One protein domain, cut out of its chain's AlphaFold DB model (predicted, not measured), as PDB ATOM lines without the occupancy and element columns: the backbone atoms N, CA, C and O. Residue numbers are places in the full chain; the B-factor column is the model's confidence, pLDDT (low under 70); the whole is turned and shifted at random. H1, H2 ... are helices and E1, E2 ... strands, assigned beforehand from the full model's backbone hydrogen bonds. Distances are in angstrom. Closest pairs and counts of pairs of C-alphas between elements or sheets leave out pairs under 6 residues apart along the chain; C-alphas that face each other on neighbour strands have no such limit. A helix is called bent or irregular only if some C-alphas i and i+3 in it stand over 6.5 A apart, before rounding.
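This is residues 195 to 299 of the 309 residues of a protein of Pseudomonas putida (UniProt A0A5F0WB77). One strongly twisted sheet of seven strands is bent back on itself at E4, so that E3, E2, E1 and E5 make a larger leaf and E6 and E7 a smaller leaf that is partly face to face with it. The irregular helix H2 lies over the larger leaf, along E1, with H1 packed on H2, while short H3 sits near E4 and the beginning of E6. The printed part has 105 residues, with three named helices and seven named strands in the order H1, H2, E1, E2, E3, E4, E5, H3, E6, E7; the sheet's order is E3, E2, E1, E5, E4, E6, E7, all antiparallel. The class is mixed, helices and strands. The whole is compact, with a radius of gyration of the C-alphas of 13.5 A, yet elongated in outline, spanning 44 by 28 by 21 A.

Start in the sheet at E1, residues 223 to 228, where C-alpha 223 stands at (-40.913, -5.218, 31.233) and the strand runs 16.7 A. E2, residues 233 to 242, covers 25.7 A and bends by 55 degrees at residue 239; E3, residues 245 to 254, covers 28.5 A. Look next for E4 at residues 259 to 263, 12.4 A long, and E5 at residues 266 to 270, 12.8 A long. E6 takes residues 284 to 290 over 18.9 A, and E7 takes residues 296 to 299, ending with C-alpha 299 at (-36.755, -12.308, 11.662). Of the helices, H1 is residues 196 to 202, beginning with C-alpha 196 at (-51.754, -0.539, 32.090); H2 is residues 207 to 218, 17.4 A long; H3 is residues 275 to 280. H2 is irregular: its C-alphas 208 and 211 are 7.2 A apart.

Begin with E1, E2 and E3, a meander, each strand the antiparallel neighbour of the one before. In the hairpin E1 and E2 you will find N 225 and O 237 at 2.8 A, and in the hairpin E2 and E3, N 236 and O 251 at 2.8 A. On the other side of E1 is E5, with N 224 and O 269 at 2.8 A. E4 and E5 form a hairpin with directions 119 degrees apart and N 268 and O 261 at 2.7 A. E4 is the hinge of a folded sheet, one sheet bent back into two leaves: E3, E2, E1 and E5 face E6 and E7, with 16 pairs of C-alphas within 11 A. The pairing of E6 is staggered: residues 284 to 287 pair with E4, as at N 262 and O 284, 2.7 A, and residues 287 to 290 with E7 in a hairpin, as at N 297 and O 289, 2.8 A. E5, H3 and E6 form a split strand-helix-strand unit, two strands of one sheet joined through a helix, with E4 between them in the sheet, and its crossover is right-handed. H2 is on the sheet at a height of 8.3 A, over E1 and along the strands, at 2 degrees to E1 on the local plane; the closest C-alphas of H2 and E1 are those of Gly 216 and Val 223, 6.1 A apart. H1 touches H2, closest at the C-alphas of Val 196 and Ala 210, 5.8 A, at a steep tilt of 50 degrees, opposite ways. H3 only grazes the sheet, with residues 275 to 279. In H1 and H3 every O i to N i+4 pair is within hydrogen-bond range, and in H2 6 of 8.

The two C-alphas farthest apart are those of Leu 244 and Val 292, 45.0 A. The printed part has no cut, and the links between named elements are tight. The mean pLDDT of the printed part is 75.2; 22 residues are under 70, among them 241 to 245, 254 to 259 and 270 to 277.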
ATOM      1  N   ASN A 195     -52.671   2.310  35.325       81.38
ATOM      2  CA  ASN A 195     -53.697   1.766  34.454       81.38
ATOM      3  C   ASN A 195     -53.003   1.311  33.166       81.38
ATOM      4  O   ASN A 195     -52.802   2.095  32.238       81.38
ATOM      5  N   VAL A 196     -52.587   0.044  33.146       81.19
ATOM      6  CA  VAL A 196     -51.754  -0.539  32.090       81.19
ATOM      7  C   VAL A 196     -52.405  -0.362  30.721       81.19
ATOM      8  O   VAL A 196     -51.749   0.052  29.771       81.19
ATOM      9  N   SER A 197     -53.711  -0.600  30.620       79.06
ATOM     10  CA  SER A 197     -54.458  -0.460  29.367       79.06
ATOM     11  C   SER A 197     -54.480   0.982  28.845       79.06
ATOM     12  O   SER A 197     -54.375   1.200  27.633       79.06
ATOM     13  N   ALA A 198     -54.602   1.966  29.742       77.56
ATOM     14  CA  ALA A 198     -54.530   3.382  29.386       77.56
ATOM     15  C   ALA A 198     -53.105   3.773  28.961       77.56
ATOM     16  O   ALA A 198     -52.928   4.306  27.869       77.56
ATOM     17  N   SER A 199     -52.089   3.394  29.744       82.62
ATOM     18  CA  SER A 199     -50.676   3.679  29.452       82.62
ATOM     19  C   SER A 199     -50.203   3.064  28.127       82.62
ATOM     20  O   SER A 199     -49.528   3.722  27.339       82.62
ATOM     21  N   LEU A 200     -50.598   1.822  27.829       81.62
ATOM     22  CA  LEU A 200     -50.297   1.196  26.537       81.62
ATOM     23  C   LEU A 200     -50.909   1.991  25.380       81.62
ATOM     24  O   LEU A 200     -50.265   2.174  24.351       81.62
ATOM     25  N   SER A 201     -52.133   2.497  25.561       82.12
ATOM     26  CA  SER A 201     -52.802   3.313  24.545       82.12
ATOM     27  C   SER A 201     -52.078   4.649  24.330       82.12
ATOM     28  O   SER A 201     -51.897   5.053  23.183       82.12
ATOM     29  N   GLU A 202     -51.612   5.299  25.401       82.50
ATOM     30  CA  GLU A 202     -50.834   6.547  25.333       82.50
ATOM     31  C   GLU A 202     -49.513   6.378  24.574       82.50
ATOM     32  O   GLU A 202     -49.137   7.236  23.778       82.50
ATOM     33  N   HIS A 203     -48.833   5.243  24.752       81.44
ATOM     34  CA  HIS A 203     -47.588   4.934  24.041       81.44
ATOM     35  C   HIS A 203     -47.803   4.261  22.678       81.44
ATOM     36  O   HIS A 203     -46.852   3.757  22.083       81.44
ATOM     37  N   LEU A 204     -49.037   4.238  22.156       83.69
ATOM     38  CA  LEU A 204     -49.378   3.598  20.878       83.69
ATOM     39  C   LEU A 204     -48.932   2.123  20.820       83.69
ATOM     40  O   LEU A 204     -48.521   1.621  19.765       83.69
ATOM     41  N   LEU A 205     -48.965   1.441  21.963       84.31
ATOM     42  CA  LEU A 205     -48.632   0.034  22.111       84.31
ATOM     43  C   LEU A 205     -49.902  -0.836  22.056       84.31
ATOM     44  O   LEU A 205     -50.989  -0.393  22.441       84.31
ATOM     45  N   PRO A 206     -49.791  -2.093  21.596       82.31
ATOM     46  CA  PRO A 206     -50.915  -3.023  21.573       82.31
ATOM     47  C   PRO A 206     -51.498  -3.270  22.972       82.31
ATOM     48  O   PRO A 206     -50.790  -3.661  23.901       82.31
ATOM     49  N   ARG A 207     -52.823  -3.129  23.120       81.50
ATOM     50  CA  ARG A 207     -53.539  -3.436  24.379       81.50
ATOM     51  C   ARG A 207     -53.445  -4.913  24.780       81.50
ATOM     52  O   ARG A 207     -53.585  -5.237  25.954       81.50
ATOM     53  N   SER A 208     -53.164  -5.796  23.820       79.69
ATOM     54  CA  SER A 208     -52.903  -7.227  24.026       79.69
ATOM     55  C   SER A 208     -51.708  -7.502  24.953       79.69
ATOM     56  O   SER A 208     -51.594  -8.610  25.474       79.69
ATOM     57  N   LEU A 209     -50.843  -6.507  25.196       82.25
ATOM     58  CA  LEU A 209     -49.706  -6.590  26.118       82.25
ATOM     59  C   LEU A 209     -50.086  -6.357  27.582       82.25
ATOM     60  O   LEU A 209     -49.266  -6.627  28.460       82.25
ATOM     61  N   ALA A 210     -51.304  -5.882  27.866       83.75
ATOM     62  CA  ALA A 210     -51.712  -5.541  29.225       83.75
ATOM     63  C   ALA A 210     -51.522  -6.691  30.231       83.75
ATOM     64  O   ALA A 210     -50.961  -6.431  31.293       83.75
ATOM     65  N   PRO A 211     -51.861  -7.961  29.916       82.25
ATOM     66  CA  PRO A 211     -51.623  -9.073  30.836       82.25
ATOM     67  C   PRO A 211     -50.137  -9.316  31.124       82.25
ATOM     68  O   PRO A 211     -49.785  -9.668  32.244       82.25
ATOM     69  N   VAL A 212     -49.260  -9.105  30.136       80.62
ATOM     70  CA  VAL A 212     -47.808  -9.315  30.274       80.62
ATOM     71  C   VAL A 212     -47.180  -8.225  31.133       80.62
ATOM     72  O   VAL A 212     -46.407  -8.518  32.041       80.62
ATOM     73  N   VAL A 213     -47.542  -6.967  30.874       82.94
ATOM     74  CA  VAL A 213     -47.082  -5.829  31.677       82.94
ATOM     75  C   VAL A 213     -47.616  -5.937  33.104       82.94
ATOM     76  O   VAL A 213     -46.863  -5.738  34.054       82.94
ATOM     77  N   GLN A 214     -48.883  -6.321  33.270       84.25
ATOM     78  CA  GLN A 214     -49.484  -6.513  34.586       84.25
ATOM     79  C   GLN A 214     -48.824  -7.660  35.363       84.25
ATOM     80  O   GLN A 214     -48.558  -7.498  36.550       84.25
ATOM     81  N   ASP A 215     -48.529  -8.798  34.724       79.00
ATOM     82  CA  ASP A 215     -47.819  -9.915  35.367       79.00
ATOM     83  C   ASP A 215     -46.393  -9.514  35.775       79.00
ATOM     84  O   ASP A 215     -45.977  -9.813  36.893       79.00
ATOM     85  N   GLY A 216     -45.675  -8.769  34.926       78.25
ATOM     86  CA  GLY A 216     -44.355  -8.226  35.258       78.25
ATOM     87  C   GLY A 216     -44.393  -7.302  36.476       78.25
ATOM     88  O   GLY A 216     -43.672  -7.532  37.446       78.25
ATOM     89  N   LEU A 217     -45.306  -6.325  36.487       78.94
ATOM     90  CA  LEU A 217     -45.492  -5.415  37.621       78.94
ATOM     91  C   LEU A 217     -45.914  -6.153  38.902       78.94
ATOM     92  O   LEU A 217     -45.382  -5.867  39.970       78.94
ATOM     93  N   ASN A 218     -46.813  -7.140  38.811       79.62
ATOM     94  CA  ASN A 218     -47.242  -7.951  39.960       79.62
ATOM     95  C   ASN A 218     -46.104  -8.803  40.548       79.62
ATOM     96  O   ASN A 218     -46.159  -9.186  41.715       79.62
ATOM     97  N   ARG A 219     -45.094  -9.134  39.738       71.00
ATOM     98  CA  ARG A 219     -43.914  -9.916  40.135       71.00
ATOM     99  C   ARG A 219     -42.700  -9.051  40.459       71.00
ATOM    100  O   ARG A 219     -41.639  -9.621  40.712       71.00
ATOM    101  N   HIS A 220     -42.832  -7.724  40.441       72.94
ATOM    102  CA  HIS A 220     -41.715  -6.788  40.599       72.94
ATOM    103  C   HIS A 220     -40.597  -7.017  39.557       72.94
ATOM    104  O   HIS A 220     -39.408  -6.947  39.861       72.94
ATOM    105  N   GLN A 221     -40.975  -7.346  38.319       78.00
ATOM    106  CA  GLN A 221     -40.060  -7.585  37.203       78.00
ATOM    107  C   GLN A 221     -40.199  -6.498  36.140       78.00
ATOM    108  O   GLN A 221     -41.306  -6.151  35.727       78.00
ATOM    109  N   SER A 222     -39.062  -5.997  35.656       80.00
ATOM    110  CA  SER A 222     -39.028  -5.035  34.557       80.00
ATOM    111  C   SER A 222     -39.537  -5.646  33.252       80.00
ATOM    112  O   SER A 222     -39.106  -6.727  32.837       80.00
ATOM    113  N   VAL A 223     -40.408  -4.904  32.570       83.38
ATOM    114  CA  VAL A 223     -40.913  -5.218  31.233       83.38
ATOM    115  C   VAL A 223     -40.488  -4.112  30.279       83.38
ATOM    116  O   VAL A 223     -40.900  -2.959  30.402       83.38
ATOM    117  N   TRP A 224     -39.663  -4.482  29.311       85.19
ATOM    118  CA  TRP A 224     -39.167  -3.604  28.264       85.19
ATOM    119  C   TRP A 224     -39.898  -3.913  26.963       85.19
ATOM    120  O   TRP A 224     -39.945  -5.066  26.527       85.19
ATOM    121  N   ILE A 225     -40.476  -2.889  26.345       85.94
ATOM    122  CA  ILE A 225     -41.198  -2.987  25.079       85.94
ATOM    123  C   ILE A 225     -40.489  -2.118  24.052       85.94
ATOM    124  O   ILE A 225     -40.282  -0.923  24.259       85.94
ATOM    125  N   TYR A 226     -40.155  -2.725  22.923       84.56
ATOM    126  CA  TYR A 226     -39.417  -2.107  21.838       84.56
ATOM    127  C   TYR A 226     -40.284  -2.085  20.588       84.56
ATOM    128  O   TYR A 226     -40.752  -3.126  20.119       84.56
ATOM    129  N   LYS A 227     -40.487  -0.892  20.031       85.25
ATOM    130  CA  LYS A 227     -41.274  -0.678  18.818       85.25
ATOM    131  C   LYS A 227     -40.446   0.095  17.788       85.25
ATOM    132  O   LYS A 227     -40.085   1.246  18.053       85.25
ATOM    133  N   PRO A 228     -40.149  -0.496  16.621       80.00
ATOM    134  CA  PRO A 228     -39.529   0.229  15.519       80.00
ATOM    135  C   PRO A 228     -40.380   1.425  15.072       80.00
ATOM    136  O   PRO A 228     -41.604   1.324  14.973       80.00
ATOM    137  N   VAL A 229     -39.730   2.553  14.783       78.38
ATOM    138  CA  VAL A 229     -40.355   3.775  14.256       78.38
ATOM    139  C   VAL A 229     -39.824   4.042  12.842       78.38
ATOM    140  O   VAL A 229     -38.753   3.567  12.466       78.38
ATOM    141  N   THR A 230     -40.581   4.787  12.035       70.81
ATOM    142  CA  THR A 230     -40.319   5.040  10.604       70.81
ATOM    143  C   THR A 230     -38.964   5.683  10.303       70.81
ATOM    144  O   THR A 230     -38.428   5.482   9.220       70.81
ATOM    145  N   ASP A 231     -38.383   6.399  11.262       71.31
ATOM    146  CA  ASP A 231     -37.110   7.123  11.141       71.31
ATOM    147  C   ASP A 231     -35.880   6.271  11.535       71.31
ATOM    148  O   ASP A 231     -34.880   6.767  12.045       71.31
ATOM    149  N   GLY A 232     -35.979   4.940  11.433       67.00
ATOM    150  CA  GLY A 232     -34.891   4.006  11.769       67.00
ATOM    151  C   GLY A 232     -34.552   3.892  13.266       67.00
ATOM    152  O   GLY A 232     -33.741   3.045  13.645       67.00
ATOM    153  N   ARG A 233     -35.189   4.696  14.125       78.12
ATOM    154  CA  ARG A 233     -35.080   4.672  15.592       78.12
ATOM    155  C   ARG A 233     -36.036   3.653  16.217       78.12
ATOM    156  O   ARG A 233     -37.058   3.300  15.629       78.12
ATOM    157  N   THR A 234     -35.727   3.231  17.438       80.06
ATOM    158  CA  THR A 234     -36.579   2.330  18.224       80.06
ATOM    159  C   THR A 234     -37.157   3.087  19.413       80.06
ATOM    160  O   THR A 234     -36.421   3.699  20.185       80.06
ATOM    161  N   MET A 235     -38.480   3.053  19.566       83.12
ATOM    162  CA  MET A 235     -39.150   3.505  20.781       83.12
ATOM    163  C   MET A 235     -39.024   2.415  21.840       83.12
ATOM    164  O   MET A 235     -39.439   1.280  21.612       83.12
ATOM    165  N   VAL A 236     -38.449   2.776  22.983       83.88
ATOM    166  CA  VAL A 236     -38.253   1.899  24.136       83.88
ATOM    167  C   VAL A 236     -39.155   2.387  25.255       83.88
ATOM    168  O   VAL A 236     -38.999   3.511  25.735       83.88
ATOM    169  N   VAL A 237     -40.103   1.547  25.656       83.38
ATOM    170  CA  VAL A 237     -40.990   1.783  26.795       83.38
ATOM    171  C   VAL A 237     -40.626   0.790  27.887       83.38
ATOM    172  O   VAL A 237     -40.637  -0.419  27.667       83.38
ATOM    173  N   HIS A 238     -40.288   1.301  29.061       85.62
ATOM    174  CA  HIS A 238     -39.931   0.508  30.228       85.62
ATOM    175  C   HIS A 238     -41.013   0.649  31.290       85.62
ATOM    176  O   HIS A 238     -41.273   1.758  31.757       85.62
ATOM    177  N   TYR A 239     -41.598  -0.484  31.664       83.12
ATOM    178  CA  TYR A 239     -42.456  -0.643  32.827       83.12
ATOM    179  C   TYR A 239     -41.636  -1.317  33.921       83.12
ATOM    180  O   TYR A 239     -41.117  -2.416  33.726       83.12
ATOM    181  N   GLY A 240     -41.518  -0.674  35.071       80.38
ATOM    182  CA  GLY A 240     -40.748  -1.218  36.180       80.38
ATOM    183  C   GLY A 240     -41.043  -0.485  37.470       80.38
ATOM    184  O   GLY A 240     -41.993   0.291  37.554       80.38
ATOM    185  N   GLU A 241     -40.214  -0.701  38.477       69.12
ATOM    186  CA  GLU A 241     -40.355  -0.023  39.760       69.12
ATOM    187  C   GLU A 241     -39.277   1.037  39.944       69.12
ATOM    188  O   GLU A 241     -38.112   0.844  39.597       69.12
ATOM    189  N   MET A 242     -39.684   2.168  40.510       51.31
ATOM    190  CA  MET A 242     -38.788   3.211  40.984       51.31
ATOM    191  C   MET A 242     -39.060   3.399  42.478       51.31
ATOM    192  O   MET A 242     -40.028   4.048  42.882       51.31
ATOM    193  N   GLY A 243     -38.242   2.759  43.316       60.59
ATOM    194  CA  GLY A 243     -38.544   2.608  44.743       60.59
ATOM    195  C   GLY A 243     -39.732   1.663  44.954       60.59
ATOM    196  O   GLY A 243     -39.735   0.570  44.404       60.59
ATOM    197  N   LEU A 244     -40.747   2.081  45.723       53.44
ATOM    198  CA  LEU A 244     -41.992   1.313  45.926       53.44
ATOM    199  C   LEU A 244     -43.131   1.690  44.961       53.44
ATOM    200  O   LEU A 244     -44.282   1.311  45.181       53.44
ATOM    201  N   ARG A 245     -42.859   2.492  43.925       57.94
ATOM    202  CA  ARG A 245     -43.878   2.915  42.957       57.94
ATOM    203  C   ARG A 245     -43.621   2.273  41.606       57.94
ATOM    204  O   ARG A 245     -42.488   2.234  41.131       57.94
ATOM    205  N   GLN A 246     -44.697   1.831  40.967       76.94
ATOM    206  CA  GLN A 246     -44.656   1.464  39.559       76.94
ATOM    207  C   GLN A 246     -44.338   2.722  38.735       76.94
ATOM    208  O   GLN A 246     -44.813   3.819  39.036       76.94
ATOM    209  N   SER A 247     -43.524   2.564  37.700       77.31
ATOM    210  CA  SER A 247     -43.036   3.639  36.844       77.31
ATOM    211  C   SER A 247     -43.112   3.221  35.380       77.31
ATOM    212  O   SER A 247     -42.921   2.048  35.045       77.31
ATOM    213  N   VAL A 248     -43.389   4.198  34.514       79.88
ATOM    214  CA  VAL A 248     -43.268   4.058  33.062       79.88
ATOM    215  C   VAL A 248     -42.316   5.127  32.564       79.88
ATOM    216  O   VAL A 248     -42.469   6.302  32.893       79.88
ATOM    217  N   SER A 249     -41.341   4.729  31.757       78.62
ATOM    218  CA  SER A 249     -40.468   5.663  31.048       78.62
ATOM    219  C   SER A 249     -40.422   5.315  29.570       78.62
ATOM    220  O   SER A 249     -40.380   4.138  29.216       78.62
ATOM    221  N   MET A 250     -40.388   6.335  28.718       81.75
ATOM    222  CA  MET A 250     -40.279   6.188  27.272       81.75
ATOM    223  C   MET A 250     -39.056   6.950  26.772       81.75
ATOM    224  O   MET A 250     -38.840   8.100  27.151       81.75
ATOM    225  N   ARG A 251     -38.276   6.328  25.888       81.38
ATOM    226  CA  ARG A 251     -37.154   6.973  25.201       81.38
ATOM    227  C   ARG A 251     -37.023   6.486  23.762       81.38
ATOM    228  O   ARG A 251     -37.515   5.418  23.409       81.38
ATOM    229  N   LEU A 252     -36.365   7.288  22.932       80.69
ATOM    230  CA  LEU A 252     -36.015   6.933  21.559       80.69
ATOM    231  C   LEU A 252     -34.530   6.592  21.507       80.69
ATOM    232  O   LEU A 252     -33.699   7.430  21.846       80.69
ATOM    233  N   GLU A 253     -34.204   5.384  21.061       76.50
ATOM    234  CA  GLU A 253     -32.822   4.921  20.944       76.50
ATOM    235  C   GLU A 253     -32.421   4.729  19.475       76.50
ATOM    236  O   GLU A 253     -33.168   4.114  18.698       76.50
ATOM    237  N   PRO A 254     -31.241   5.227  19.059       64.56
ATOM    238  CA  PRO A 254     -30.658   4.859  17.780       64.56
ATOM    239  C   PRO A 254     -30.123   3.422  17.870       64.56
ATOM    240  O   PRO A 254     -29.200   3.146  18.629       64.56
ATOM    241  N   ARG A 255     -30.685   2.514  17.060       59.53
ATOM    242  CA  ARG A 255     -30.191   1.133  16.873       59.53
ATOM    243  C   ARG A 255     -30.164   0.251  18.133       59.53
ATOM    244  O   ARG A 255     -29.199  -0.473  18.359       59.53
ATOM    245  N   ALA A 256     -31.245   0.231  18.912       54.81
ATOM    246  CA  ALA A 256     -31.420  -0.811  19.927       54.81
ATOM    247  C   ALA A 256     -31.527  -2.192  19.239       54.81
ATOM    248  O   ALA A 256     -32.496  -2.454  18.524       54.81
ATOM    249  N   MET A 257     -30.517  -3.053  19.402       55.19
ATOM    250  CA  MET A 257     -30.612  -4.485  19.087       55.19
ATOM    251  C   MET A 257     -31.656  -5.110  20.012       55.19
ATOM    252  O   MET A 257     -31.551  -4.937  21.224       55.19
ATOM    253  N   VAL A 258     -32.646  -5.840  19.483       62.53
ATOM    254  CA  VAL A 258     -33.638  -6.486  20.357       62.53
ATOM    255  C   VAL A 258     -34.065  -7.847  19.825       62.53
ATOM    256  O   VAL A 258     -34.865  -7.960  18.894       62.53
ATOM    257  N   GLU A 259     -33.532  -8.890  20.452       68.25
ATOM    258  CA  GLU A 259     -34.120 -10.226  20.444       68.25
ATOM    259  C   GLU A 259     -35.072 -10.350  21.638       68.25
ATOM    260  O   GLU A 259     -34.773  -9.887  22.739       68.25
ATOM    261  N   GLY A 260     -36.232 -10.965  21.446       76.06
ATOM    262  CA  GLY A 260     -37.208 -11.133  22.514       76.06
ATOM    263  C   GLY A 260     -38.500 -11.780  22.043       76.06
ATOM    264  O   GLY A 260     -38.568 -12.406  20.985       76.06
ATOM    265  N   TRP A 261     -39.543 -11.640  22.856       77.69
ATOM    266  CA  TRP A 261     -40.869 -12.163  22.549       77.69
ATOM    267  C   TRP A 261     -41.646 -11.161  21.712       77.69
ATOM    268  O   TRP A 261     -41.852 -10.027  22.126       77.69
ATOM    269  N   ILE A 262     -42.092 -11.577  20.535       76.94
ATOM    270  CA  ILE A 262     -42.697 -10.710  19.532       76.94
ATOM    271  C   ILE A 262     -44.169 -11.046  19.358       76.94
ATOM    272  O   ILE A 262     -44.549 -12.214  19.205       76.94
ATOM    273  N   LYS A 263     -44.982  -9.989  19.368       78.44
ATOM    274  CA  LYS A 263     -46.416  -9.999  19.075       78.44
ATOM    275  C   LYS A 263     -46.831  -8.609  18.599       78.44
ATOM    276  O   LYS A 263     -46.297  -7.616  19.082       78.44
ATOM    277  N   ASP A 264     -47.743  -8.541  17.632       78.38
ATOM    278  CA  ASP A 264     -48.330  -7.287  17.130       78.38
ATOM    279  C   ASP A 264     -47.295  -6.211  16.721       78.38
ATOM    280  O   ASP A 264     -47.508  -5.012  16.899       78.38
ATOM    281  N   GLY A 265     -46.152  -6.635  16.171       75.50
ATOM    282  CA  GLY A 265     -45.127  -5.724  15.652       75.50
ATOM    283  C   GLY A 265     -44.223  -5.070  16.707       75.50
ATOM    284  O   GLY A 265     -43.543  -4.094  16.388       75.50
ATOM    285  N   VAL A 266     -44.205  -5.580  17.943       78.81
ATOM    286  CA  VAL A 266     -43.299  -5.124  19.010       78.81
ATOM    287  C   VAL A 266     -42.474  -6.273  19.582       78.81
ATOM    288  O   VAL A 266     -42.915  -7.422  19.560       78.81
ATOM    289  N   VAL A 267     -41.296  -5.963  20.129       80.50
ATOM    290  CA  VAL A 267     -40.490  -6.904  20.922       80.50
ATOM    291  C   VAL A 267     -40.699  -6.625  22.400       80.50
ATOM    292  O   VAL A 267     -40.610  -5.483  22.837       80.50
ATOM    293  N   VAL A 268     -40.935  -7.673  23.176       80.94
ATOM    294  CA  VAL A 268     -41.063  -7.629  24.628       80.94
ATOM    295  C   VAL A 268     -39.920  -8.421  25.247       80.94
ATOM    296  O   VAL A 268     -39.753  -9.617  24.988       80.94
ATOM    297  N   GLN A 269     -39.146  -7.759  26.097       78.38
ATOM    298  CA  GLN A 269     -38.189  -8.394  26.990       78.38
ATOM    299  C   GLN A 269     -38.689  -8.234  28.422       78.38
ATOM    300  O   GLN A 269     -38.732  -7.135  28.969       78.38
ATOM    301  N   ALA A 270     -39.074  -9.348  29.031       66.00
ATOM    302  CA  ALA A 270     -39.475  -9.401  30.427       66.00
ATOM    303  C   ALA A 270     -38.520 -10.351  31.149       66.00
ATOM    304  O   ALA A 270     -38.661 -11.576  31.075       66.00
ATOM    305  N   SER A 271     -37.488  -9.793  31.783       58.34
ATOM    306  CA  SER A 271     -36.495 -10.582  32.508       58.34
ATOM    307  C   SER A 271     -37.157 -11.238  33.721       58.34
ATOM    308  O   SER A 271     -37.501 -10.558  34.683       58.34
ATOM    309  N   GLY A 272     -37.337 -12.560  33.660       53.66
ATOM    310  CA  GLY A 272     -37.902 -13.371  34.742       53.66
ATOM    311  C   GLY A 272     -39.315 -13.922  34.497       53.66
ATOM    312  O   GLY A 272     -39.782 -14.733  35.304       53.66
ATOM    313  N   VAL A 273     -39.970 -13.570  33.383       62.56
ATOM    314  CA  VAL A 273     -41.234 -14.201  32.964       62.56
ATOM    315  C   VAL A 273     -40.926 -15.530  32.269       62.56
ATOM    316  O   VAL A 273     -40.073 -15.607  31.381       62.56
ATOM    317  N   ARG A 274     -41.608 -16.611  32.672       60.78
ATOM    318  CA  ARG A 274     -41.372 -17.952  32.111       60.78
ATOM    319  C   ARG A 274     -41.710 -17.981  30.621       60.78
ATOM    320  O   ARG A 274     -42.807 -17.608  30.217       60.78
ATOM    321  N   ALA A 275     -40.803 -18.538  29.819       63.56
ATOM    322  CA  ALA A 275     -40.976 -18.723  28.377       63.56
ATOM    323  C   ALA A 275     -42.271 -19.469  27.992       63.56
ATOM    324  O   ALA A 275     -42.829 -19.218  26.929       63.56
ATOM    325  N   ALA A 276     -42.761 -20.373  28.849       65.62
ATOM    326  CA  ALA A 276     -44.023 -21.086  28.641       65.62
ATOM    327  C   ALA A 276     -45.233 -20.134  28.623       65.62
ATOM    328  O   ALA A 276     -46.030 -20.192  27.691       65.62
ATOM    329  N   ASN A 277     -45.297 -19.187  29.564       66.81
ATOM    330  CA  ASN A 277     -46.387 -18.211  29.667       66.81
ATOM    331  C   ASN A 277     -46.460 -17.318  28.418       66.81
ATOM    332  O   ASN A 277     -47.540 -17.003  27.927       66.81
ATOM    333  N   MET A 278     -45.301 -16.944  27.866       70.56
ATOM    334  CA  MET A 278     -45.234 -16.161  26.629       70.56
ATOM    335  C   MET A 278     -45.743 -16.957  25.418       70.56
ATOM    336  O   MET A 278     -46.442 -16.406  24.568       70.56
ATOM    337  N   ARG A 279     -45.444 -18.262  25.346       71.81
ATOM    338  CA  ARG A 279     -45.937 -19.145  24.272       71.81
ATOM    339  C   ARG A 279     -47.444 -19.364  24.352       71.81
ATOM    340  O   ARG A 279     -48.110 -19.277  23.327       71.81
ATOM    341  N   GLU A 280     -47.978 -19.606  25.548       73.81
ATOM    342  CA  GLU A 280     -49.423 -19.753  25.781       73.81
ATOM    343  C   GLU A 280     -50.189 -18.469  25.424       73.81
ATOM    344  O   GLU A 280     -51.283 -18.530  24.869       73.81
ATOM    345  N   ALA A 281     -49.576 -17.302  25.640       66.56
ATOM    346  CA  ALA A 281     -50.112 -16.005  25.232       66.56
ATOM    347  C   ALA A 281     -49.916 -15.677  23.731       66.56
ATOM    348  O   ALA A 281     -50.278 -14.579  23.284       66.56
ATOM    349  N   GLY A 282     -49.355 -16.600  22.940       74.94
ATOM    350  CA  GLY A 282     -49.197 -16.477  21.489       74.94
ATOM    351  C   GLY A 282     -48.020 -15.612  21.027       74.94
ATOM    352  O   GLY A 282     -48.037 -15.131  19.896       74.94
ATOM    353  N   PHE A 283     -47.010 -15.378  21.871       76.12
ATOM    354  CA  PHE A 283     -45.790 -14.682  21.457       76.12
ATOM    355  C   PHE A 283     -44.820 -15.634  20.748       76.12
ATOM    356  O   PHE A 283     -44.680 -16.804  21.112       76.12
ATOM    357  N   THR A 284     -44.084 -15.107  19.771       78.44
ATOM    358  CA  THR A 284     -43.019 -15.834  19.061       78.44
ATOM    359  C   THR A 284     -41.655 -15.274  19.432       78.44
ATOM    360  O   THR A 284     -41.512 -14.069  19.585       78.44
ATOM    361  N   PHE A 285     -40.643 -16.122  19.605       77.12
ATOM    362  CA  PHE A 285     -39.295 -15.633  19.899       77.12
ATOM    363  C   PHE A 285     -38.569 -15.262  18.598       77.12
ATOM    364  O   PHE A 285     -38.554 -16.042  17.641       77.12
ATOM    365  N   GLY A 286     -37.975 -14.075  18.548       76.25
ATOM    366  CA  GLY A 286     -37.274 -13.575  17.368       76.25
ATOM    367  C   GLY A 286     -36.715 -12.174  17.582       76.25
ATOM    368  O   GLY A 286     -36.663 -11.685  18.708       76.25
ATOM    369  N   GLY A 287     -36.324 -11.517  16.495       76.81
ATOM    370  CA  GLY A 287     -35.805 -10.151  16.538       76.81
ATOM    371  C   GLY A 287     -36.135  -9.358  15.282       76.81
ATOM    372  O   GLY A 287     -36.765  -9.862  14.350       76.81
ATOM    373  N   TYR A 288     -35.698  -8.104  15.254       75.44
ATOM    374  CA  TYR A 288     -35.748  -7.260  14.062       75.44
ATOM    375  C   TYR A 288     -34.349  -7.086  13.467       75.44
ATOM    376  O   TYR A 288     -33.370  -6.943  14.195       75.44
ATOM    377  N   ARG A 289     -34.269  -7.037  12.135       74.62
ATOM    378  CA  ARG A 289     -33.068  -6.638  11.384       74.62
ATOM    379  C   ARG A 289     -33.402  -5.531  10.393       74.62
ATOM    380  O   ARG A 289     -34.539  -5.455   9.942       74.62
ATOM    381  N   GLN A 290     -32.433  -4.694  10.034       71.56
ATOM    382  CA  GLN A 290     -32.617  -3.727   8.950       71.56
ATOM    383  C   GLN A 290     -32.348  -4.386   7.593       71.56
ATOM    384  O   GLN A 290     -31.426  -5.195   7.465       71.56
ATOM    385  N   ASP A 291     -33.168  -4.070   6.594       74.62
ATOM    386  CA  ASP A 291     -32.878  -4.390   5.199       74.62
ATOM    387  C   ASP A 291     -31.862  -3.408   4.595       74.62
ATOM    388  O   ASP A 291     -31.414  -2.458   5.240       74.62
ATOM    389  N   VAL A 292     -31.507  -3.631   3.330       76.06
ATOM    390  CA  VAL A 292     -30.567  -2.783   2.578       76.06
ATOM    391  C   VAL A 292     -31.025  -1.323   2.436       76.06
ATOM    392  O   VAL A 292     -30.208  -0.462   2.135       76.06
ATOM    393  N   ASN A 293     -32.306  -1.036   2.687       75.00
ATOM    394  CA  ASN A 293     -32.906   0.296   2.632       75.00
ATOM    395  C   ASN A 293     -33.118   0.903   4.035       75.00
ATOM    396  O   ASN A 293     -33.803   1.917   4.168       75.00
ATOM    397  N   GLY A 294     -32.579   0.277   5.089       68.31
ATOM    398  CA  GLY A 294     -32.703   0.742   6.472       68.31
ATOM    399  C   GLY A 294     -34.067   0.480   7.119       68.31
ATOM    400  O   GLY A 294     -34.323   0.977   8.217       68.31
ATOM    401  N   ARG A 295     -34.954  -0.301   6.485       70.00
ATOM    402  CA  ARG A 295     -36.272  -0.654   7.035       70.00
ATOM    403  C   ARG A 295     -36.163  -1.852   7.966       70.00
ATOM    404  O   ARG A 295     -35.506  -2.837   7.648       70.00
ATOM    405  N   TRP A 296     -36.851  -1.799   9.103       72.00
ATOM    406  CA  TRP A 296     -36.900  -2.913  10.049       72.00
ATOM    407  C   TRP A 296     -37.805  -4.046   9.541       72.00
ATOM    408  O   TRP A 296     -38.990  -3.841   9.290       72.00
ATOM    409  N   ILE A 297     -37.250  -5.255   9.437       73.38
ATOM    410  CA  ILE A 297     -37.930  -6.494   9.048       73.38
ATOM    411  C   ILE A 297     -37.830  -7.502  10.195       73.38
ATOM    412  O   ILE A 297     -36.761  -7.704  10.774       73.38
ATOM    413  N   PHE A 298     -38.952  -8.149  10.511       73.81
ATOM    414  CA  PHE A 298     -39.013  -9.221  11.502       73.81
ATOM    415  C   PHE A 298     -38.280 -10.477  11.013       73.81
ATOM    416  O   PHE A 298     -38.496 -10.945   9.894       73.81
ATOM    417  N   GLN A 299     -37.447 -11.047  11.881       75.81
ATOM    418  CA  GLN A 299     -36.755 -12.308  11.662       75.81
ATOM    419  C   GLN A 299     -37.124 -13.298  12.783       75.81
ATOM    420  O   GLN A 299     -36.667 -13.141  13.920       75.81
TER     421      GLN A 299